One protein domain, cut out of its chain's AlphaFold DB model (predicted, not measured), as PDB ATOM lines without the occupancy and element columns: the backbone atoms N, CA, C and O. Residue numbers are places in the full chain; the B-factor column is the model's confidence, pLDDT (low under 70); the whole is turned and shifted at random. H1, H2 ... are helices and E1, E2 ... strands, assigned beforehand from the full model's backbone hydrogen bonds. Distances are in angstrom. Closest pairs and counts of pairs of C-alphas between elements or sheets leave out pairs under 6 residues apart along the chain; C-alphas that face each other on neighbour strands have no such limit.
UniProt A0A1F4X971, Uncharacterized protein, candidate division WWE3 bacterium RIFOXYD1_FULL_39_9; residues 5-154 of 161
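What this domain is: This is residues 5 to 154 of the 161 residues of an uncharacterized protein of candidate division WWE3 bacterium RIFOXYD1_FULL_39_9 (UniProt A0A1F4X971). A twisted antiparallel sheet of five strands makes the core, with H3 crossing one face, H2 standing at an end of that face, and H4 over the opposite face. H1 packs on the start of H3, H5 lies near H4 and only grazes the sheet, and residues 143 to 154 stick out as a free tail. The 150 printed residues hold five named helices and five named strands, along the chain H1 E1 E2 E3 E4 H2 H3 E5 H4 H5, and the sheet order is E1 E2 E3 E4 E5. The class is mixed, helices and strands; the whole is compact, with a radius of gyration of the C-alphas of 16.0 A, and elongated, spanning 51 by 32 by 27 A.

Where its parts are: H1, residues 12 to 22, begins at C-alpha 12 (93.844, 122.150, 108.195). E1 is residues 29 to 38, 29.0 A long; E2 is 41 to 51, 33.1 A; E3 is 56 to 67, 36.2 A; E4 is 76 to 83, 23.4 A. H2 is residues 84 to 90, and H3, residues 99 to 110, is 16.8 A long. E5 is residues 113 to 115, H4 is 118 to 125, and H5, residues 130 to 136, ends at C-alpha 136 (108.413, 114.526, 127.660).

How they stand to each other: E1 to E4 form a meander, each strand the antiparallel neighbour of the one before, in three hairpins. N 33 and O 45 are 2.8 A apart between E1 and E2, N 48 and O 60 2.7 A between E2 and E3, N 59 and O 80 2.8 A between E3 and E4, and N 115 and O 77 2.8 A between E5 and E4, within hydrogen-bond range. There are three layers, helices on both faces of the sheet: H2 and H3 on one, H4 on the other. H3 has a height over the sheet of 8.6 A and runs across the strands, at 88 degrees to E4 on the local plane; the closest C-alphas of H3 and E4 are those of Val 107 and Trp 80, 6.0 A. H4, at a height over the sheet of 7.6 A, runs along the strands, at 20 degrees to E4 on the local plane; the closest C-alphas are those of Ala 121 and Ser 79, 5.8 A. H1 is only just not on the sheet, with 4 pairs of C-alphas within 10 A; it touches residues 99 to 100 of H3, about perpendicular at 88 degrees, the C-alphas of Arg 12 and Gly 99 being closest at 3.9 A. H2 touches residues 102 to 106 of H3 at 77 degrees, about perpendicular, with the C-alphas of Val 90 and Ser 102 closest at 6.4 A. H4 and H5 are close but not clearly touching, the C-alphas of Phe 122 and Ala 130 being closest at 6.2 A. Each O i to N i+4 pair is within hydrogen-bond range in H1, H2, H3, H4 and H5.

The domain as a whole: The C-alphas farthest apart are those of Asn 54 and Asn 153, 50.8 A. The printed part has no cut and no long link. Mean pLDDT of the printed part is 71.9; 60 residues are under 70, among them 30 to 41 and 135 to 154.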
ATOM      1  N   LEU A   5     101.977 114.946 121.831       56.41
ATOM      2  CA  LEU A   5     102.788 115.442 120.720       56.41
ATOM      3  C   LEU A   5     102.267 114.872 119.394       56.41
ATOM      4  O   LEU A   5     102.250 113.656 119.188       56.41
ATOM      5  N   LEU A   6     101.829 115.746 118.491       56.97
ATOM      6  CA  LEU A   6     101.346 115.364 117.169       56.97
ATOM      7  C   LEU A   6     102.502 115.269 116.168       56.97
ATOM      8  O   LEU A   6     103.505 115.981 116.245       56.97
ATOM      9  N   ARG A   7     102.352 114.361 115.198       51.97
ATOM     10  CA  ARG A   7     103.321 114.169 114.110       51.97
ATOM     11  C   ARG A   7     103.325 115.339 113.125       51.97
ATOM     12  O   ARG A   7     102.395 116.141 113.083       51.97
ATOM     13  N   ALA A   8     104.387 115.376 112.316       52.72
ATOM     14  CA  ALA A   8     104.614 116.394 111.305       52.72
ATOM     15  C   ALA A   8     103.425 116.534 110.347       52.72
ATOM     16  O   ALA A   8     102.972 115.553 109.761       52.72
ATOM     17  N   SER A   9     102.985 117.773 110.163       55.09
ATOM     18  CA  SER A   9     102.030 118.207 109.158       55.09
ATOM     19  C   SER A   9     100.631 117.583 109.244       55.09
ATOM     20  O   SER A   9     100.255 116.675 108.499       55.09
ATOM     21  N   ILE A  10      99.805 118.128 110.140       62.34
ATOM     22  CA  ILE A  10      98.361 117.889 110.123       62.34
ATOM     23  C   ILE A  10      97.686 118.934 109.222       62.34
ATOM     24  O   ILE A  10      97.803 120.144 109.436       62.34
ATOM     25  N   GLY A  11      97.015 118.456 108.169       66.88
ATOM     26  CA  GLY A  11      96.245 119.306 107.260       66.88
ATOM     27  C   GLY A  11      95.133 120.048 108.000       66.88
ATOM     28  O   GLY A  11      94.609 119.561 109.002       66.88
ATOM     29  N   ARG A  12      94.751 121.223 107.503       72.00
ATOM     30  CA  ARG A  12      93.844 122.150 108.195       72.00
ATOM     31  C   ARG A  12      92.519 121.537 108.652       72.00
ATOM     32  O   ARG A  12      92.156 121.696 109.812       72.00
ATOM     33  N   LYS A  13      91.824 120.792 107.784       74.56
ATOM     34  CA  LYS A  13      90.573 120.100 108.150       74.56
ATOM     35  C   LYS A  13      90.783 119.139 109.325       74.56
ATOM     36  O   LYS A  13      90.037 119.185 110.294       74.56
ATOM     37  N   LYS A  14      91.840 118.324 109.268       72.56
ATOM     38  CA  LYS A  14      92.195 117.388 110.345       72.56
ATOM     39  C   LYS A  14      92.594 118.120 111.625       72.56
ATOM     40  O   LYS A  14      92.298 117.632 112.704       72.56
ATOM     41  N   PHE A  15      93.242 119.278 111.509       75.00
ATOM     42  CA  PHE A  15      93.600 120.119 112.649       75.00
ATOM     43  C   PHE A  15      92.361 120.685 113.346       75.00
ATOM     44  O   PHE A  15      92.270 120.611 114.563       75.00
ATOM     45  N   LEU A  16      91.381 121.175 112.582       74.19
ATOM     46  CA  LEU A  16      90.102 121.651 113.114       74.19
ATOM     47  C   LEU A  16      89.285 120.523 113.755       74.19
ATOM     48  O   LEU A  16      88.802 120.674 114.872       74.19
ATOM     49  N   GLU A  17      89.165 119.376 113.080       76.06
ATOM     50  CA  GLU A  17      88.490 118.190 113.625       76.06
ATOM     51  C   GLU A  17      89.148 117.700 114.916       76.06
ATOM     52  O   GLU A  17      88.471 117.240 115.832       76.06
ATOM     53  N   TRP A  18      90.473 117.782 114.978       75.31
ATOM     54  CA  TRP A  18      91.237 117.441 116.161       75.31
ATOM     55  C   TRP A  18      91.021 118.472 117.281       75.31
ATOM     56  O   TRP A  18      90.642 118.069 118.375       75.31
ATOM     57  N   LEU A  19      91.132 119.779 117.005       74.88
ATOM     58  CA  LEU A  19      90.861 120.851 117.974       74.88
ATOM     59  C   LEU A  19      89.470 120.711 118.596       74.88
ATOM     60  O   LEU A  19      89.323 120.799 119.810       74.88
ATOM     61  N   ALA A  20      88.456 120.441 117.773       72.50
ATOM     62  CA  ALA A  20      87.082 120.268 118.229       72.50
ATOM     63  C   ALA A  20      86.898 119.059 119.166       72.50
ATOM     64  O   ALA A  20      86.021 119.083 120.024       72.50
ATOM     65  N   LYS A  21      87.712 118.006 119.011       72.31
ATOM     66  CA  LYS A  21      87.667 116.795 119.851       72.31
ATOM     67  C   LYS A  21      88.484 116.920 121.134       72.31
ATOM     68  O   LYS A  21      88.181 116.250 122.113       72.31
ATOM     69  N   GLU A  22      89.543 117.719 121.099       64.50
ATOM     70  CA  GLU A  22      90.653 117.642 122.052       64.50
ATOM     71  C   GLU A  22      90.795 118.908 122.914       64.50
ATOM     72  O   GLU A  22      91.381 118.844 123.993       64.50
ATOM     73  N   ALA A  23      90.192 120.038 122.516       61.53
ATOM     74  CA  ALA A  23      90.132 121.271 123.310       61.53
ATOM     75  C   ALA A  23      89.161 121.156 124.505       61.53
ATOM     76  O   ALA A  23      88.209 121.927 124.640       61.53
ATOM     77  N   VAL A  24      89.400 120.168 125.363       59.34
ATOM     78  CA  VAL A  24      88.971 120.149 126.761       59.34
ATOM     79  C   VAL A  24      89.991 120.985 127.542       59.34
ATOM     80  O   VAL A  24      91.181 120.935 127.232       59.34
ATOM     81  N   ILE A  25      89.519 121.787 128.501       61.00
ATOM     82  CA  ILE A  25      90.330 122.676 129.351       61.00
ATOM     83  C   ILE A  25      91.610 121.967 129.821       61.00
ATOM     84  O   ILE A  25      91.545 120.856 130.352       61.00
ATOM     85  N   GLY A  26      92.757 122.627 129.629       60.69
ATOM     86  CA  GLY A  26      94.058 122.150 130.085       60.69
ATOM     87  C   GLY A  26      94.640 120.996 129.269       60.69
ATOM     88  O   GLY A  26      94.946 119.948 129.825       60.69
ATOM     89  N   ASN A  27      94.874 121.173 127.969       64.12
ATOM     90  CA  ASN A  27      95.690 120.227 127.209       64.12
ATOM     91  C   ASN A  27      96.742 120.958 126.377       64.12
ATOM     92  O   ASN A  27      96.435 121.905 125.654       64.12
ATOM     93  N   SER A  28      97.980 120.466 126.471       65.69
ATOM     94  CA  SER A  28      99.131 120.997 125.752       65.69
ATOM     95  C   SER A  28      99.473 120.145 124.536       65.69
ATOM     96  O   SER A  28      99.618 118.924 124.642       65.69
ATOM     97  N   TYR A  29      99.629 120.787 123.380       70.88
ATOM     98  CA  TYR A  29      99.752 120.075 122.108       70.88
ATOM     99  C   TYR A  29     100.834 120.632 121.217       70.88
ATOM    100  O   TYR A  29     100.804 121.820 120.944       70.88
ATOM    101  N   ALA A  30     101.722 119.777 120.714       66.62
ATOM    102  CA  ALA A  30     102.803 120.170 119.814       66.62
ATOM    103  C   ALA A  30     102.532 119.690 118.381       66.62
ATOM    104  O   ALA A  30     102.383 118.489 118.168       66.62
ATOM    105  N   VAL A  31     102.506 120.594 117.398       66.06
ATOM    106  CA  VAL A  31     102.456 120.241 115.966       66.06
ATOM    107  C   VAL A  31     103.776 120.559 115.297       66.06
ATOM    108  O   VAL A  31     104.224 121.698 115.352       66.06
ATOM    109  N   LEU A  32     104.354 119.570 114.620       64.38
ATOM    110  CA  LEU A  32     105.593 119.713 113.869       64.38
ATOM    111  C   LEU A  32     105.326 120.136 112.411       64.38
ATOM    112  O   LEU A  32     104.494 119.554 111.721       64.38
ATOM    113  N   TYR A  33     106.077 121.110 111.923       67.31
ATOM    114  CA  TYR A  33     106.168 121.510 110.524       67.31
ATOM    115  C   TYR A  33     107.610 121.401 110.054       67.31
ATOM    116  O   TYR A  33     108.501 121.763 110.812       67.31
ATOM    117  N   ALA A  34     107.832 120.961 108.818       64.25
ATOM    118  CA  ALA A  34     109.125 121.043 108.155       64.25
ATOM    119  C   ALA A  34     108.919 121.511 106.708       64.25
ATOM    120  O   ALA A  34     108.152 120.893 105.971       64.25
ATOM    121  N   GLN A  35     109.599 122.584 106.304       65.44
ATOM    122  CA  GLN A  35     109.613 123.064 104.921       65.44
ATOM    123  C   GLN A  35     111.037 123.263 104.436       65.44
ATOM    124  O   GLN A  35     111.866 123.857 105.123       65.44
ATOM    125  N   GLU A  36     111.295 122.770 103.231       63.06
ATOM    126  CA  GLU A  36     112.499 123.060 102.469       63.06
ATOM    127  C   GLU A  36     112.316 124.391 101.731       63.06
ATOM    128  O   GLU A  36     111.291 124.613 101.084       63.06
ATOM    129  N   PHE A  37     113.290 125.294 101.847       62.38
ATOM    130  CA  PHE A  37     113.243 126.615 101.198       62.38
ATOM    131  C   PHE A  37     114.249 126.739 100.047       62.38
ATOM    132  O   PHE A  37     114.094 127.601  99.187       62.38
ATOM    133  N   ASN A  38     115.286 125.897 100.035       63.19
ATOM    134  CA  ASN A  38     116.244 125.689  98.946       63.19
ATOM    135  C   ASN A  38     117.039 124.394  99.232       63.19
ATOM    136  O   ASN A  38     116.952 123.892 100.353       63.19
ATOM    137  N   ASN A  39     117.844 123.917  98.266       64.56
ATOM    138  CA  ASN A  39     118.512 122.594  98.238       64.56
ATOM    139  C   ASN A  39     119.276 122.142  99.503       64.56
ATOM    140  O   ASN A  39     119.756 121.012  99.543       64.56
ATOM    141  N   HIS A  40     119.433 122.984 100.527       67.44
ATOM    142  CA  HIS A  40     120.081 122.612 101.782       67.44
ATOM    143  C   HIS A  40     119.454 123.217 103.044       67.44
ATOM    144  O   HIS A  40     119.926 122.882 104.129       67.44
ATOM    145  N   TRP A  41     118.437 124.084 102.948       65.94
ATOM    146  CA  TRP A  41     117.844 124.757 104.107       65.94
ATOM    147  C   TRP A  41     116.432 124.267 104.412       65.94
ATOM    148  O   TRP A  41     115.524 124.362 103.584       65.94
ATOM    149  N   PHE A  42     116.247 123.864 105.665       72.06
ATOM    150  CA  PHE A  42     114.976 123.435 106.225       72.06
ATOM    151  C   PHE A  42     114.574 124.380 107.356       72.06
ATOM    152  O   PHE A  42     115.407 124.756 108.185       72.06
ATOM    153  N   SER A  43     113.299 124.758 107.409       72.06
ATOM    154  CA  SER A  43     112.698 125.329 108.613       72.06
ATOM    155  C   SER A  43     111.826 124.275 109.250       72.06
ATOM    156  O   SER A  43     110.934 123.737 108.599       72.06
ATOM    157  N   GLU A  44     112.079 124.015 110.519       75.88
ATOM    158  CA  GLU A  44     111.248 123.169 111.349       75.88
ATOM    159  C   GLU A  44     110.568 124.039 112.405       75.88
ATOM    160  O   GLU A  44     111.199 124.943 112.959       75.88
ATOM    161  N   ALA A  45     109.287 123.809 112.675       78.75
ATOM    162  CA  ALA A  45     108.579 124.529 113.722       78.75
ATOM    163  C   ALA A  45     107.683 123.605 114.539       78.75
ATOM    164  O   ALA A  45     107.013 122.740 113.984       78.75
ATOM    165  N   HIS A  46     107.656 123.807 115.855       81.31
ATOM    166  CA  HIS A  46     106.684 123.206 116.763       81.31
ATOM    167  C   HIS A  46     105.708 124.272 117.238       81.31
ATOM    168  O   HIS A  46     106.144 125.297 117.757       81.31
ATOM    169  N   VAL A  47     104.411 124.028 117.097       83.56
ATOM    170  CA  VAL A  47     103.361 124.896 117.647       83.56
ATOM    171  C   VAL A  47     102.777 124.231 118.884       83.56
ATOM    172  O   VAL A  47     102.175 123.169 118.753       83.56
ATOM    173  N   PHE A  48     102.969 124.852 120.047       85.31
ATOM    174  CA  PHE A  48     102.384 124.488 121.333       85.31
ATOM    175  C   PHE A  48     101.098 125.278 121.566       85.31
ATOM    176  O   PHE A  48     101.116 126.499 121.431       85.31
ATOM    177  N   LEU A  49     100.010 124.603 121.929       85.94
ATOM    178  CA  LEU A  49      98.727 125.221 122.279       85.94
ATOM    179  C   LEU A  49      98.323 124.844 123.694       85.94
ATOM    180  O   LEU A  49      98.464 123.673 124.033       85.94
ATOM    181  N   ASP A  50      97.791 125.791 124.462       85.88
ATOM    182  CA  ASP A  50      97.188 125.557 125.777       85.88
ATOM    183  C   ASP A  50      95.899 126.371 125.946       85.88
ATOM    184  O   ASP A  50      95.894 127.573 125.679       85.88
ATOM    185  N   PHE A  51      94.811 125.716 126.355       85.12
ATOM    186  CA  PHE A  51      93.461 126.288 126.404       85.12
ATOM    187  C   PHE A  51      92.997 126.504 127.842       85.12
ATOM    188  O   PHE A  51      92.996 125.573 128.650       85.12
ATOM    189  N   PHE A  52      92.511 127.713 128.114       83.75
ATOM    190  CA  PHE A  52      92.057 128.147 129.430       83.75
ATOM    191  C   PHE A  52      90.526 128.224 129.511       83.75
ATOM    192  O   PHE A  52      89.826 128.346 128.504       83.75
ATOM    193  N   GLU A  53      90.001 128.193 130.737       82.62
ATOM    194  CA  GLU A  53      88.557 128.244 131.017       82.62
ATOM    195  C   GLU A  53      87.899 129.560 130.585       82.62
ATOM    196  O   GLU A  53      86.745 129.579 130.168       82.62
ATOM    197  N   ASN A  54      88.646 130.662 130.624       84.50
ATOM    198  CA  ASN A  54      88.192 132.001 130.244       84.50
ATOM    199  C   ASN A  54      88.154 132.229 128.719       84.50
ATOM    200  O   ASN A  54      88.173 133.372 128.267       84.50
ATOM    201  N   ASN A  55      88.096 131.156 127.926       85.69
ATOM    202  CA  ASN A  55      88.113 131.197 126.464       85.69
ATOM    203  C   ASN A  55      89.388 131.837 125.878       85.69
ATOM    204  O   ASN A  55      89.367 132.372 124.768       85.69
ATOM    205  N   GLU A  56      90.502 131.779 126.608       89.62
ATOM    206  CA  GLU A  56      91.823 132.156 126.110       89.62
ATOM    207  C   GLU A  56      92.618 130.938 125.643       89.62
ATOM    208  O   GLU A  56      92.376 129.795 126.043       89.62
ATOM    209  N   VAL A  57      93.603 131.201 124.793       88.81
ATOM    210  CA  VAL A  57      94.585 130.227 124.343       88.81
ATOM    211  C   VAL A  57      95.976 130.851 124.372       88.81
ATOM    212  O   VAL A  57      96.178 131.979 123.914       88.81
ATOM    213  N   SER A  58      96.935 130.100 124.899       90.19
ATOM    214  CA  SER A  58      98.359 130.398 124.791       90.19
ATOM    215  C   SER A  58      98.948 129.588 123.647       90.19
ATOM    216  O   SER A  58      98.736 128.379 123.544       90.19
ATOM    217  N   VAL A  59      99.690 130.262 122.777       90.19
ATOM    218  CA  VAL A  59     100.340 129.677 121.610       90.19
ATOM    219  C   VAL A  59     101.826 129.980 121.666       90.19
ATOM    220  O   VAL A  59     102.229 131.140 121.740       90.19
ATOM    221  N   ILE A  60     102.652 128.941 121.588       89.75
ATOM    222  CA  ILE A  60     104.106 129.086 121.507       89.75
ATOM    223  C   ILE A  60     104.601 128.396 120.250       89.75
ATOM    224  O   ILE A  60     104.334 127.224 120.019       89.75
ATOM    225  N   VAL A  61     105.360 129.114 119.439       89.56
ATOM    226  CA  VAL A  61     106.016 128.585 118.248       89.56
ATOM    227  C   VAL A  61     107.496 128.449 118.549       89.56
ATOM    228  O   VAL A  61     108.171 129.449 118.767       89.56
ATOM    229  N   ARG A  62     108.026 127.232 118.500       86.44
ATOM    230  CA  ARG A  62     109.465 126.966 118.485       86.44
ATOM    231  C   ARG A  62     109.902 126.724 117.048       86.44
ATOM    232  O   ARG A  62     109.621 125.663 116.515       86.44
ATOM    233  N   GLU A  63     110.606 127.667 116.441       83.44
ATOM    234  CA  GLU A  63     111.119 127.594 115.069       83.44
ATOM    235  C   GLU A  63     112.636 127.378 115.085       83.44
ATOM    236  O   GLU A  63     113.352 128.032 115.838       83.44
ATOM    237  N   TRP A  64     113.165 126.506 114.235       80.62
ATOM    238  CA  TRP A  64     114.591 126.471 113.933       80.62
ATOM    239  C   TRP A  64     114.815 126.302 112.444       80.62
ATOM    240  O   TRP A  64     114.179 125.494 111.771       80.62
ATOM    241  N   LYS A  65     115.784 127.063 111.941       76.38
ATOM    242  CA  LYS A  65     116.314 126.895 110.595       76.38
ATOM    243  C   LYS A  65     117.604 126.119 110.700       76.38
ATOM    244  O   LYS A  65     118.453 126.455 111.524       76.38
ATOM    245  N   TRP A  66     117.745 125.100 109.874       71.25
ATOM    246  CA  TRP A  66     118.958 124.312 109.830       71.25
ATOM    247  C   TRP A  66     119.354 124.018 108.399       71.25
ATOM    248  O   TRP A  66     118.521 123.941 107.494       71.25
ATOM    249  N   ARG A  67     120.665 123.889 108.221       68.38
ATOM    250  CA  ARG A  67     121.281 123.539 106.954       68.38
ATOM    251  C   ARG A  67     121.790 122.105 107.040       68.38
ATOM    252  O   ARG A  67     122.386 121.739 108.056       68.38
ATOM    253  N   THR A  68     121.569 121.306 106.001       67.00
ATOM    254  CA  THR A  68     121.958 119.880 105.969       67.00
ATOM    255  C   THR A  68     123.455 119.633 106.134       67.00
ATOM    256  O   THR A  68     123.847 118.521 106.473       67.00
ATOM    257  N   ASP A  69     124.290 120.650 105.934       68.94
ATOM    258  CA  ASP A  69     125.747 120.534 105.972       68.94
ATOM    259  C   ASP A  69     126.406 120.975 107.289       68.94
ATOM    260  O   ASP A  69     127.540 120.579 107.540       68.94
ATOM    261  N   ASN A  70     125.732 121.758 108.141       62.97
ATOM    262  CA  ASN A  70     126.357 122.339 109.337       62.97
ATOM    263  C   ASN A  70     125.591 122.115 110.647       62.97
ATOM    264  O   ASN A  70     126.121 122.461 111.696       62.97
ATOM    265  N   ASP A  71     124.374 121.559 110.605       60.69
ATOM    266  CA  ASP A  71     123.546 121.155 111.763       60.69
ATOM    267  C   ASP A  71     123.387 122.211 112.890       60.69
ATOM    268  O   ASP A  71     122.909 121.913 113.984       60.69
ATOM    269  N   VAL A  72     123.748 123.476 112.633       59.00
ATOM    270  CA  VAL A  72     123.584 124.577 113.584       59.00
ATOM    271  C   VAL A  72     122.100 124.899 113.680       59.00
ATOM    272  O   VAL A  72     121.491 125.390 112.730       59.00
ATOM    273  N   LYS A  73     121.531 124.629 114.854       66.31
ATOM    274  CA  LYS A  73     120.135 124.888 115.201       66.31
ATOM    275  C   LYS A  73     120.100 125.854 116.374       66.31
ATOM    276  O   LYS A  73     120.314 125.449 117.512       66.31
ATOM    277  N   ILE A  74     119.825 127.127 116.103       68.19
ATOM    278  CA  ILE A  74     119.446 128.074 117.158       68.19
ATOM    279  C   ILE A  74     117.920 128.162 117.126       68.19
ATOM    280  O   ILE A  74     117.379 128.724 116.167       68.19
ATOM    281  N   PRO A  75     117.215 127.572 118.105       76.94
ATOM    282  CA  PRO A  75     115.773 127.702 118.172       76.94
ATOM    283  C   PRO A  75     115.393 129.145 118.510       76.94
ATOM    284  O   PRO A  75     116.051 129.811 119.309       76.94
ATOM    285  N   ARG A  76     114.316 129.617 117.893       84.62
ATOM    286  CA  ARG A  76     113.629 130.865 118.217       84.62
ATOM    287  C   ARG A  76     112.246 130.525 118.720       84.62
ATOM    288  O   ARG A  76     111.580 129.656 118.159       84.62
ATOM    289  N   TYR A  77     111.827 131.224 119.758       86.94
ATOM    290  CA  TYR A  77     110.533 131.004 120.373       86.94
ATOM    291  C   TYR A  77     109.697 132.263 120.232       86.94
ATOM    292  O   TYR A  77     110.138 133.334 120.635       86.94
ATOM    293  N   TYR A  78     108.503 132.130 119.677       91.44
ATOM    294  CA  TYR A  78     107.516 133.200 119.609       91.44
ATOM    295  C   TYR A  78     106.352 132.799 120.492       91.44
ATOM    296  O   TYR A  78     105.921 131.647 120.438       91.44
ATOM    297  N   SER A  79     105.840 133.724 121.290       91.69
ATOM    298  CA  SER A  79     104.690 133.461 122.145       91.69
ATOM    299  C   SER A  79     103.588 134.474 121.901       91.69
ATOM    300  O   SER A  79     103.843 135.656 121.671       91.69
ATOM    301  N   TRP A  80     102.357 134.001 121.988       94.19
ATOM    302  CA  TRP A  80     101.163 134.819 121.912       94.19
ATOM    303  C   TRP A  80     100.099 134.229 122.832       94.19
ATOM    304  O   TRP A  80      99.979 133.011 122.944       94.19
ATOM    305  N   ARG A  81      99.320 135.088 123.481       92.06
ATOM    306  CA  ARG A  81      98.151 134.705 124.269       92.06
ATOM    307  C   ARG A  81      96.998 135.617 123.888       92.06
ATOM    308  O   ARG A  81      97.190 136.821 123.738       92.06
ATOM    309  N   GLY A  82      95.811 135.049 123.738       91.88
ATOM    310  CA  GLY A  82      94.617 135.826 123.429       91.88
ATOM    311  C   GLY A  82      93.361 134.973 123.370       91.88
ATOM    312  O   GLY A  82      93.364 133.811 123.769       91.88
ATOM    313  N   GLY A  83      92.270 135.553 122.873       91.56
ATOM    314  CA  GLY A  83      90.985 134.861 122.785       91.56
ATOM    315  C   GLY A  83      91.017 133.690 121.800       91.56
ATOM    316  O   GLY A  83      91.485 133.828 120.669       91.56
ATOM    317  N   ARG A  84      90.437 132.553 122.192       87.38
ATOM    318  CA  ARG A  84      90.289 131.348 121.359       87.38
ATOM    319  C   ARG A  84      89.616 131.641 120.017       87.38
ATOM    320  O   ARG A  84      90.021 131.073 119.006       87.38
ATOM    321  N   GLN A  85      88.642 132.554 119.987       87.12
ATOM    322  CA  GLN A  85      87.945 132.923 118.750       87.12
ATOM    323  C   GLN A  85      88.905 133.457 117.678       87.12
ATOM    324  O   GLN A  85      88.734 133.154 116.501       87.12
ATOM    325  N   VAL A  86      89.954 134.179 118.083       89.38
ATOM    326  CA  VAL A  86      90.972 134.705 117.165       89.38
ATOM    327  C   VAL A  86      91.722 133.563 116.484       89.38
ATOM    328  O   VAL A  86      91.920 133.591 115.272       89.38
ATOM    329  N   LEU A  87      92.090 132.522 117.238       85.12
ATOM    330  CA  LEU A  87      92.730 131.328 116.682       85.12
ATOM    331  C   LEU A  87      91.802 130.609 115.692       85.12
ATOM    332  O   LEU A  87      92.241 130.174 114.629       85.12
ATOM    333  N   GLU A  88      90.516 130.501 116.017       82.50
ATOM    334  CA  GLU A  88      89.524 129.906 115.119       82.50
ATOM    335  C   GLU A  88      89.358 130.717 113.829       82.50
ATOM    336  O   GLU A  88      89.233 130.129 112.758       82.50
ATOM    337  N   ASP A  89      89.418 132.045 113.898       86.69
ATOM    338  CA  ASP A  89      89.322 132.914 112.723       86.69
ATOM    339  C   ASP A  89      90.586 132.849 111.852       86.69
ATOM    340  O   ASP A  89      90.487 132.765 110.624       86.69
ATOM    341  N   VAL A  90      91.772 132.751 112.467       85.38
ATOM    342  CA  VAL A  90      93.033 132.435 111.766       85.38
ATOM    343  C   VAL A  90      92.905 131.127 110.985       85.38
ATOM    344  O   VAL A  90      93.341 131.036 109.840       85.38
ATOM    345  N   LEU A  91      92.246 130.129 111.573       78.62
ATOM    346  CA  LEU A  91      91.992 128.835 110.945       78.62
ATOM    347  C   LEU A  91      90.810 128.834 109.964       78.62
ATOM    348  O   LEU A  91      90.584 127.807 109.320       78.62
ATOM    349  N   LYS A  92      90.054 129.931 109.820       76.31
ATOM    350  CA  LYS A  92      88.997 130.117 108.801       76.31
ATOM    351  C   LYS A  92      89.505 130.824 107.539       76.31
ATOM    352  O   LYS A  92      88.930 130.612 106.475       76.31
ATOM    353  N   ASN A  93      90.629 131.535 107.590       68.56
ATOM    354  CA  ASN A  93      91.209 132.189 106.413       68.56
ATOM    355  C   ASN A  93      91.754 131.165 105.389       68.56
ATOM    356  O   ASN A  93      92.643 130.382 105.703       68.56
ATOM    357  N   GLU A  94      91.195 131.123 104.176       57.88
ATOM    358  CA  GLU A  94      91.281 130.040 103.165       57.88
ATOM    359  C   GLU A  94      92.656 129.795 102.512       57.88
ATOM    360  O   GLU A  94      92.793 128.907 101.678       57.88
ATOM    361  N   THR A  95      93.696 130.539 102.888       61.41
ATOM    362  CA  THR A  95      94.950 130.589 102.116       61.41
ATOM    363  C   THR A  95      95.962 129.473 102.409       61.41
ATOM    364  O   THR A  95      96.874 129.282 101.607       61.41
ATOM    365  N   ASP A  96      95.810 128.701 103.493       62.00
ATOM    366  CA  ASP A  96      96.772 127.650 103.866       62.00
ATOM    367  C   ASP A  96      96.144 126.248 103.977       62.00
ATOM    368  O   ASP A  96      95.108 126.039 104.624       62.00
ATOM    369  N   ASN A  97      96.826 125.267 103.380       62.84
ATOM    370  CA  ASN A  97      96.471 123.847 103.427       62.84
ATOM    371  C   ASN A  97      96.825 123.204 104.782       62.84
ATOM    372  O   ASN A  97      96.274 122.157 105.152       62.84
ATOM    373  N   TYR A  98      97.714 123.837 105.550       68.25
ATOM    374  CA  TYR A  98      98.240 123.329 106.810       68.25
ATOM    375  C   TYR A  98      97.841 124.253 107.965       68.25
ATOM    376  O   TYR A  98      98.405 125.324 108.148       68.25
ATOM    377  N   GLY A  99      96.866 123.834 108.782       71.50
ATOM    378  CA  GLY A  99      96.275 124.704 109.815       71.50
ATOM    379  C   GLY A  99      97.293 125.246 110.826       71.50
ATOM    380  O   GLY A  99      97.215 126.399 111.231       71.50
ATOM    381  N   HIS A 100      98.305 124.453 111.173       74.56
ATOM    382  CA  HIS A 100      99.388 124.874 112.065       74.56
ATOM    383  C   HIS A 100     100.296 125.957 111.452       74.56
ATOM    384  O   HIS A 100     100.851 126.766 112.193       74.56
ATOM    385  N   THR A 101     100.418 126.020 110.123       78.81
ATOM    386  CA  THR A 101     101.191 127.051 109.418       78.81
ATOM    387  C   THR A 101     100.492 128.407 109.494       78.81
ATOM    388  O   THR A 101     101.154 129.407 109.772       78.81
ATOM    389  N   SER A 102      99.158 128.448 109.387       81.88
ATOM    390  CA  SER A 102      98.374 129.674 109.617       81.88
ATOM    391  C   SER A 102      98.546 130.195 111.042       81.88
ATOM    392  O   SER A 102      98.775 131.386 111.243       81.88
ATOM    393  N   VAL A 103      98.502 129.296 112.033       85.06
ATOM    394  CA  VAL A 103      98.733 129.646 113.444       85.06
ATOM    395  C   VAL A 103     100.148 130.183 113.643       85.06
ATOM    396  O   VAL A 103     100.325 131.234 114.253       85.06
ATOM    397  N   MET A 104     101.156 129.518 113.077       85.25
ATOM    398  CA  MET A 104     102.542 129.977 113.133       85.25
ATOM    399  C   MET A 104     102.709 131.371 112.517       85.25
ATOM    400  O   MET A 104     103.321 132.242 113.132       85.25
ATOM    401  N   ALA A 105     102.186 131.586 111.308       86.12
ATOM    402  CA  ALA A 105     102.276 132.866 110.613       86.12
ATOM    403  C   ALA A 105     101.589 133.981 111.409       86.12
ATOM    404  O   ALA A 105     102.156 135.060 111.576       86.12
ATOM    405  N   TYR A 106     100.405 133.696 111.959       89.88
ATOM    406  CA  TYR A 106      99.693 134.629 112.819       89.88
ATOM    407  C   TYR A 106     100.523 135.010 114.047       89.88
ATOM    408  O   TYR A 106     100.761 136.197 114.264       89.88
ATOM    409  N   VAL A 107     101.028 134.025 114.797       91.19
ATOM    410  CA  VAL A 107     101.841 134.275 115.995       91.19
ATOM    411  C   VAL A 107     103.097 135.057 115.646       91.19
ATOM    412  O   VAL A 107     103.411 136.012 116.333       91.19
ATOM    413  N   LYS A 108     103.798 134.747 114.555       88.12
ATOM    414  CA  LYS A 108     105.002 135.503 114.168       88.12
ATOM    415  C   LYS A 108     104.719 136.981 113.880       88.12
ATOM    416  O   LYS A 108     105.583 137.812 114.138       88.12
ATOM    417  N   ASN A 109     103.528 137.301 113.378       89.44
ATOM    418  CA  ASN A 109     103.126 138.674 113.069       89.44
ATOM    419  C   ASN A 109     102.527 139.427 114.270       89.44
ATOM    420  O   ASN A 109     102.457 140.650 114.228       89.44
ATOM    421  N   HIS A 110     102.088 138.715 115.313       90.38
ATOM    422  CA  HIS A 110     101.377 139.292 116.464       90.38
ATOM    423  C   HIS A 110     102.027 138.970 117.818       90.38
ATOM    424  O   HIS A 110     101.502 139.362 118.859       90.38
ATOM    425  N   ALA A 111     103.144 138.242 117.832       85.38
ATOM    426  CA  ALA A 111     103.886 137.930 119.042       85.38
ATOM    427  C   ALA A 111     104.430 139.218 119.653       85.38
ATOM    428  O   ALA A 111     105.014 140.059 118.969       85.38
ATOM    429  N   THR A 112     104.271 139.334 120.964       73.31
ATOM    430  CA  THR A 112     104.777 140.466 121.738       73.31
ATOM    431  C   THR A 112     106.293 140.405 121.904       73.31
ATOM    432  O   THR A 112     106.936 141.446 122.022       73.31
ATOM    433  N   GLN A 113     106.884 139.204 121.880       77.00
ATOM    434  CA  GLN A 113     108.315 139.013 122.099       77.00
ATOM    435  C   GLN A 113     108.847 137.715 121.473       77.00
ATOM    436  O   GLN A 113     108.121 136.737 121.280       77.00
ATOM    437  N   THR A 114     110.145 137.717 121.153       83.50
ATOM    438  CA  THR A 114     110.907 136.519 120.765       83.50
ATOM    439  C   THR A 114     111.865 136.136 121.889       83.50
ATOM    440  O   THR A 114     112.583 136.994 122.400       83.50
ATOM    441  N   TYR A 115     111.916 134.850 122.233       81.81
ATOM    442  CA  TYR A 115     112.747 134.316 123.310       81.81
ATOM    443  C   TYR A 115     113.864 133.418 122.788       81.81
ATOM    444  O   TYR A 115     113.757 132.801 121.722       81.81
ATOM    445  N   VAL A 116     114.929 133.332 123.587       78.50
ATOM    446  CA  VAL A 116     116.067 132.426 123.371       78.50
ATOM    447  C   VAL A 116     115.809 131.057 124.006       78.50
ATOM    448  O   VAL A 116     116.286 130.047 123.492       78.50
ATOM    449  N   TYR A 117     115.018 131.001 125.082       82.38
ATOM    450  CA  TYR A 117     114.703 129.770 125.801       82.38
ATOM    451  C   TYR A 117     113.198 129.493 125.817       82.38
ATOM    452  O   TYR A 117     112.383 130.390 126.021       82.38
ATOM    453  N   LEU A 118     112.831 128.216 125.656       83.69
ATOM    454  CA  LEU A 118     111.433 127.768 125.664       83.69
ATOM    455  C   LEU A 118     110.728 128.069 126.995       83.69
ATOM    456  O   LEU A 118     109.562 128.445 127.005       83.69
ATOM    457  N   MET A 119     111.445 127.908 128.111       85.12
ATOM    458  CA  MET A 119     110.901 128.141 129.449       85.12
ATOM    459  C   MET A 119     110.445 129.592 129.641       85.12
ATOM    460  O   MET A 119     109.437 129.830 130.298       85.12
ATOM    461  N   ASP A 120     111.149 130.555 129.048       84.44
ATOM    462  CA  ASP A 120     110.775 131.966 129.162       84.44
ATOM    463  C   ASP A 120     109.458 132.234 128.421       84.44
ATOM    464  O   ASP A 120     108.558 132.865 128.968       84.44
ATOM    465  N   ALA A 121     109.285 131.638 127.235       86.50
ATOM    466  CA  ALA A 121     108.030 131.701 126.487       86.50
ATOM    467  C   ALA A 121     106.851 131.042 127.240       86.50
ATOM    468  O   ALA A 121     105.720 131.534 127.178       86.50
ATOM    469  N   PHE A 122     107.099 129.950 127.978       87.38
ATOM    470  CA  PHE A 122     106.082 129.330 128.837       87.38
ATOM    471  C   PHE A 122     105.671 130.236 129.995       87.38
ATOM    472  O   PHE A 122     104.476 130.413 130.236       87.38
ATOM    473  N   LYS A 123     106.649 130.827 130.689       87.69
ATOM    474  CA  LYS A 123     106.396 131.725 131.822       87.69
ATOM    475  C   LYS A 123     105.581 132.944 131.412       87.69
ATOM    476  O   LYS A 123     104.616 133.259 132.097       87.69
ATOM    477  N   GLU A 124     105.919 133.567 130.285       86.94
ATOM    478  CA  GLU A 124     105.214 134.758 129.794       86.94
ATOM    479  C   GLU A 124     103.727 134.489 129.546       86.94
ATOM    480  O   GLU A 124     102.853 135.286 129.877       86.94
ATOM    481  N   THR A 125     103.422 133.333 128.960       88.31
ATOM    482  CA  THR A 125     102.051 132.984 128.580       88.31
ATOM    483  C   THR A 125     101.257 132.324 129.707       88.31
ATOM    484  O   THR A 125     100.049 132.117 129.558       88.31
ATOM    485  N   GLY A 126     101.898 132.006 130.837       87.00
ATOM    486  CA  GLY A 126     101.297 131.224 131.917       87.00
ATOM    487  C   GLY A 126     100.909 129.813 131.469       87.00
ATOM    488  O   GLY A 126      99.863 129.310 131.869       87.00
ATOM    489  N   PHE A 127     101.708 129.213 130.584       86.62
ATOM    490  CA  PHE A 127     101.422 127.925 129.953       86.62
ATOM    491  C   PHE A 127     101.378 126.795 130.993       86.62
ATOM    492  O   PHE A 127     102.373 126.521 131.665       86.62
ATOM    493  N   SER A 128     100.236 126.121 131.115       81.50
ATOM    494  CA  SER A 128      99.940 125.197 132.215       81.50
ATOM    495  C   SER A 128     100.611 123.822 132.097       81.50
ATOM    496  O   SER A 128     100.884 123.208 133.122       81.50
ATOM    497  N   GLY A 129     100.951 123.361 130.886       75.94
ATOM    498  CA  GLY A 129     101.642 122.077 130.650       75.94
ATOM    499  C   GLY A 129     103.143 122.196 130.362       75.94
ATOM    500  O   GLY A 129     103.702 121.397 129.604       75.94
ATOM    501  N   ALA A 130     103.794 123.240 130.883       80.88
ATOM    502  CA  ALA A 130     105.209 123.511 130.628       80.88
ATOM    503  C   ALA A 130     106.121 122.396 131.172       80.88
ATOM    504  O   ALA A 130     107.043 121.956 130.482       80.88
ATOM    505  N   ASP A 131     105.843 121.907 132.382       77.06
ATOM    506  CA  ASP A 131     106.652 120.880 133.042       77.06
ATOM    507  C   ASP A 131     106.577 119.537 132.309       77.06
ATOM    508  O   ASP A 131     107.596 118.864 132.143       77.06
ATOM    509  N   GLU A 132     105.394 119.151 131.830       72.75
ATOM    510  CA  GLU A 132     105.181 117.946 131.034       72.75
ATOM    511  C   GLU A 132     105.903 118.040 129.691       72.75
ATOM    512  O   GLU A 132     106.618 117.107 129.338       72.75
ATOM    513  N   ILE A 133     105.819 119.169 128.974       73.56
ATOM    514  CA  ILE A 133     106.546 119.351 127.704       73.56
ATOM    515  C   ILE A 133     108.058 119.239 127.907       73.56
ATOM    516  O   ILE A 133     108.762 118.664 127.074       73.56
ATOM    517  N   LEU A 134     108.580 119.807 128.993       75.38
ATOM    518  CA  LEU A 134     110.011 119.778 129.275       75.38
ATOM    519  C   LEU A 134     110.483 118.387 129.720       75.38
ATOM    520  O   LEU A 134     111.607 118.004 129.389       75.38
ATOM    521  N   LYS A 135     109.633 117.613 130.409       66.81
ATOM    522  CA  LYS A 135     109.900 116.216 130.802       66.81
ATOM    523  C   LYS A 135     109.770 115.237 129.629       66.81
ATOM    524  O   LYS A 135     110.673 114.430 129.408       66.81
ATOM    525  N   ASP A 136     108.696 115.345 128.850       58.12
ATOM    526  CA  ASP A 136     108.413 114.526 127.660       58.12
ATOM    527  C   ASP A 136     109.209 114.982 126.431       58.12
ATOM    528  O   ASP A 136     109.230 114.305 125.402       58.12
ATOM    529  N   GLY A 137     109.940 116.094 126.558       53.66
ATOM    530  CA  GLY A 137     110.838 116.710 125.584       53.66
ATOM    531  C   GLY A 137     112.008 115.847 125.098       53.66
ATOM    532  O   GLY A 137     112.941 116.379 124.495       53.66
ATOM    533  N   LYS A 138     111.939 114.514 125.219       43.12
ATOM    534  CA  LYS A 138     112.433 113.624 124.159       43.12
ATOM    535  C   LYS A 138     111.520 113.773 122.938       43.12
ATOM    536  O   LYS A 138     110.802 112.850 122.556       43.12
ATOM    537  N   VAL A 139     111.573 114.954 122.314       41.78
ATOM    538  CA  VAL A 139     111.069 115.182 120.956       41.78
ATOM    539  C   VAL A 139     111.487 113.973 120.113       41.78
ATOM    540  O   VAL A 139     112.670 113.614 120.157       41.78
ATOM    541  N   PRO A 140     110.563 113.309 119.396       35.12
ATOM    542  CA  PRO A 140     110.880 112.101 118.663       35.12
ATOM    543  C   PRO A 140     112.087 112.353 117.771       35.12
ATOM    544  O   PRO A 140     112.067 113.235 116.914       35.12
ATOM    545  N   SER A 141     113.137 111.562 117.973       34.44
ATOM    546  CA  SER A 141     114.254 111.452 117.047       34.44
ATOM    547  C   SER A 141     113.739 110.796 115.762       34.44
ATOM    548  O   SER A 141     113.932 109.601 115.537       34.44
ATOM    549  N   GLY A 142     113.009 111.555 114.949       33.09
ATOM    550  CA  GLY A 142     112.491 111.138 113.653       33.09
ATOM    551  C   GLY A 142     113.600 111.108 112.606       33.09
ATOM    552  O   GLY A 142     113.662 111.987 111.766       33.09
ATOM    553  N   HIS A 143     114.474 110.109 112.747       35.22
ATOM    554  CA  HIS A 143     115.314 109.394 111.772       35.22
ATOM    555  C   HIS A 143     115.919 110.159 110.556       35.22
ATOM    556  O   HIS A 143     115.202 110.640 109.696       35.22
ATOM    557  N   GLY A 144     117.245 110.162 110.340       35.44
ATOM    558  CA  GLY A 144     118.231 109.324 111.009       35.44
ATOM    559  C   GLY A 144     119.697 109.434 110.579       35.44
ATOM    560  O   GLY A 144     120.110 110.297 109.817       35.44
ATOM    561  N   ARG A 145     120.418 108.430 111.100       36.94
ATOM    562  CA  ARG A 145     121.803 107.990 110.862       36.94
ATOM    563  C   ARG A 145     122.912 108.694 111.652       36.94
ATOM    564  O   ARG A 145     123.544 109.647 111.225       36.94
ATOM    565  N   SER A 146     123.190 108.074 112.802       40.50
ATOM    566  CA  SER A 146     124.531 107.733 113.294       40.50
ATOM    567  C   SER A 146     125.646 108.761 113.075       40.50
ATOM    568  O   SER A 146     126.526 108.543 112.248       40.50
ATOM    569  N   LYS A 147     125.729 109.763 113.946       38.28
ATOM    570  CA  LYS A 147     126.987 110.044 114.649       38.28
ATOM    571  C   LYS A 147     126.621 110.356 116.093       38.28
ATOM    572  O   LYS A 147     125.936 111.337 116.356       38.28
ATOM    573  N   LYS A 148     127.004 109.475 117.025       40.50
ATOM    574  CA  LYS A 148     126.975 109.810 118.453       40.50
ATOM    575  C   LYS A 148     127.766 111.109 118.594       40.50
ATOM    576  O   LYS A 148     128.943 111.128 118.239       40.50
ATOM    577  N   TYR A 149     127.118 112.177 119.045       40.88
ATOM    578  CA  TYR A 149     127.817 113.384 119.457       40.88
ATOM    579  C   TYR A 149     128.856 112.973 120.510       40.88
ATOM    580  O   TYR A 149     128.497 112.396 121.536       40.88
ATOM    581  N   ASN A 150     130.137 113.172 120.199       41.38
ATOM    582  CA  ASN A 150     131.237 113.015 121.143       41.38
ATOM    583  C   ASN A 150     131.600 114.425 121.622       41.38
ATOM    584  O   ASN A 150     132.161 115.178 120.821       41.38
ATOM    585  N   PRO A 151     131.305 114.783 122.882       39.72
ATOM    586  CA  PRO A 151     131.595 116.110 123.423       39.72
ATOM    587  C   PRO A 151     133.066 116.513 123.241       39.72
ATOM    588  O   PRO A 151     133.358 117.674 122.995       39.72
ATOM    589  N   ASN A 152     133.985 115.541 123.237       44.97
ATOM    590  CA  ASN A 152     135.427 115.774 123.119       44.97
ATOM    591  C   ASN A 152     135.898 116.205 121.715       44.97
ATOM    592  O   ASN A 152     137.060 116.579 121.558       44.97
ATOM    593  N   ASN A 153     135.032 116.140 120.696       41.25
ATOM    594  CA  ASN A 153     135.364 116.485 119.308       41.25
ATOM    595  C   ASN A 153     134.835 117.864 118.878       41.25
ATOM    596  O   ASN A 153     134.971 118.222 117.709       41.25
ATOM    597  N   ASP A 154     134.222 118.627 119.786       40.56
ATOM    598  CA  ASP A 154     133.716 119.968 119.498       40.56
ATOM    599  C   ASP A 154     134.833 121.019 119.678       40.56
ATOM    600  O   ASP A 154     135.261 121.270 120.809       40.56
TER     601      ASP A 154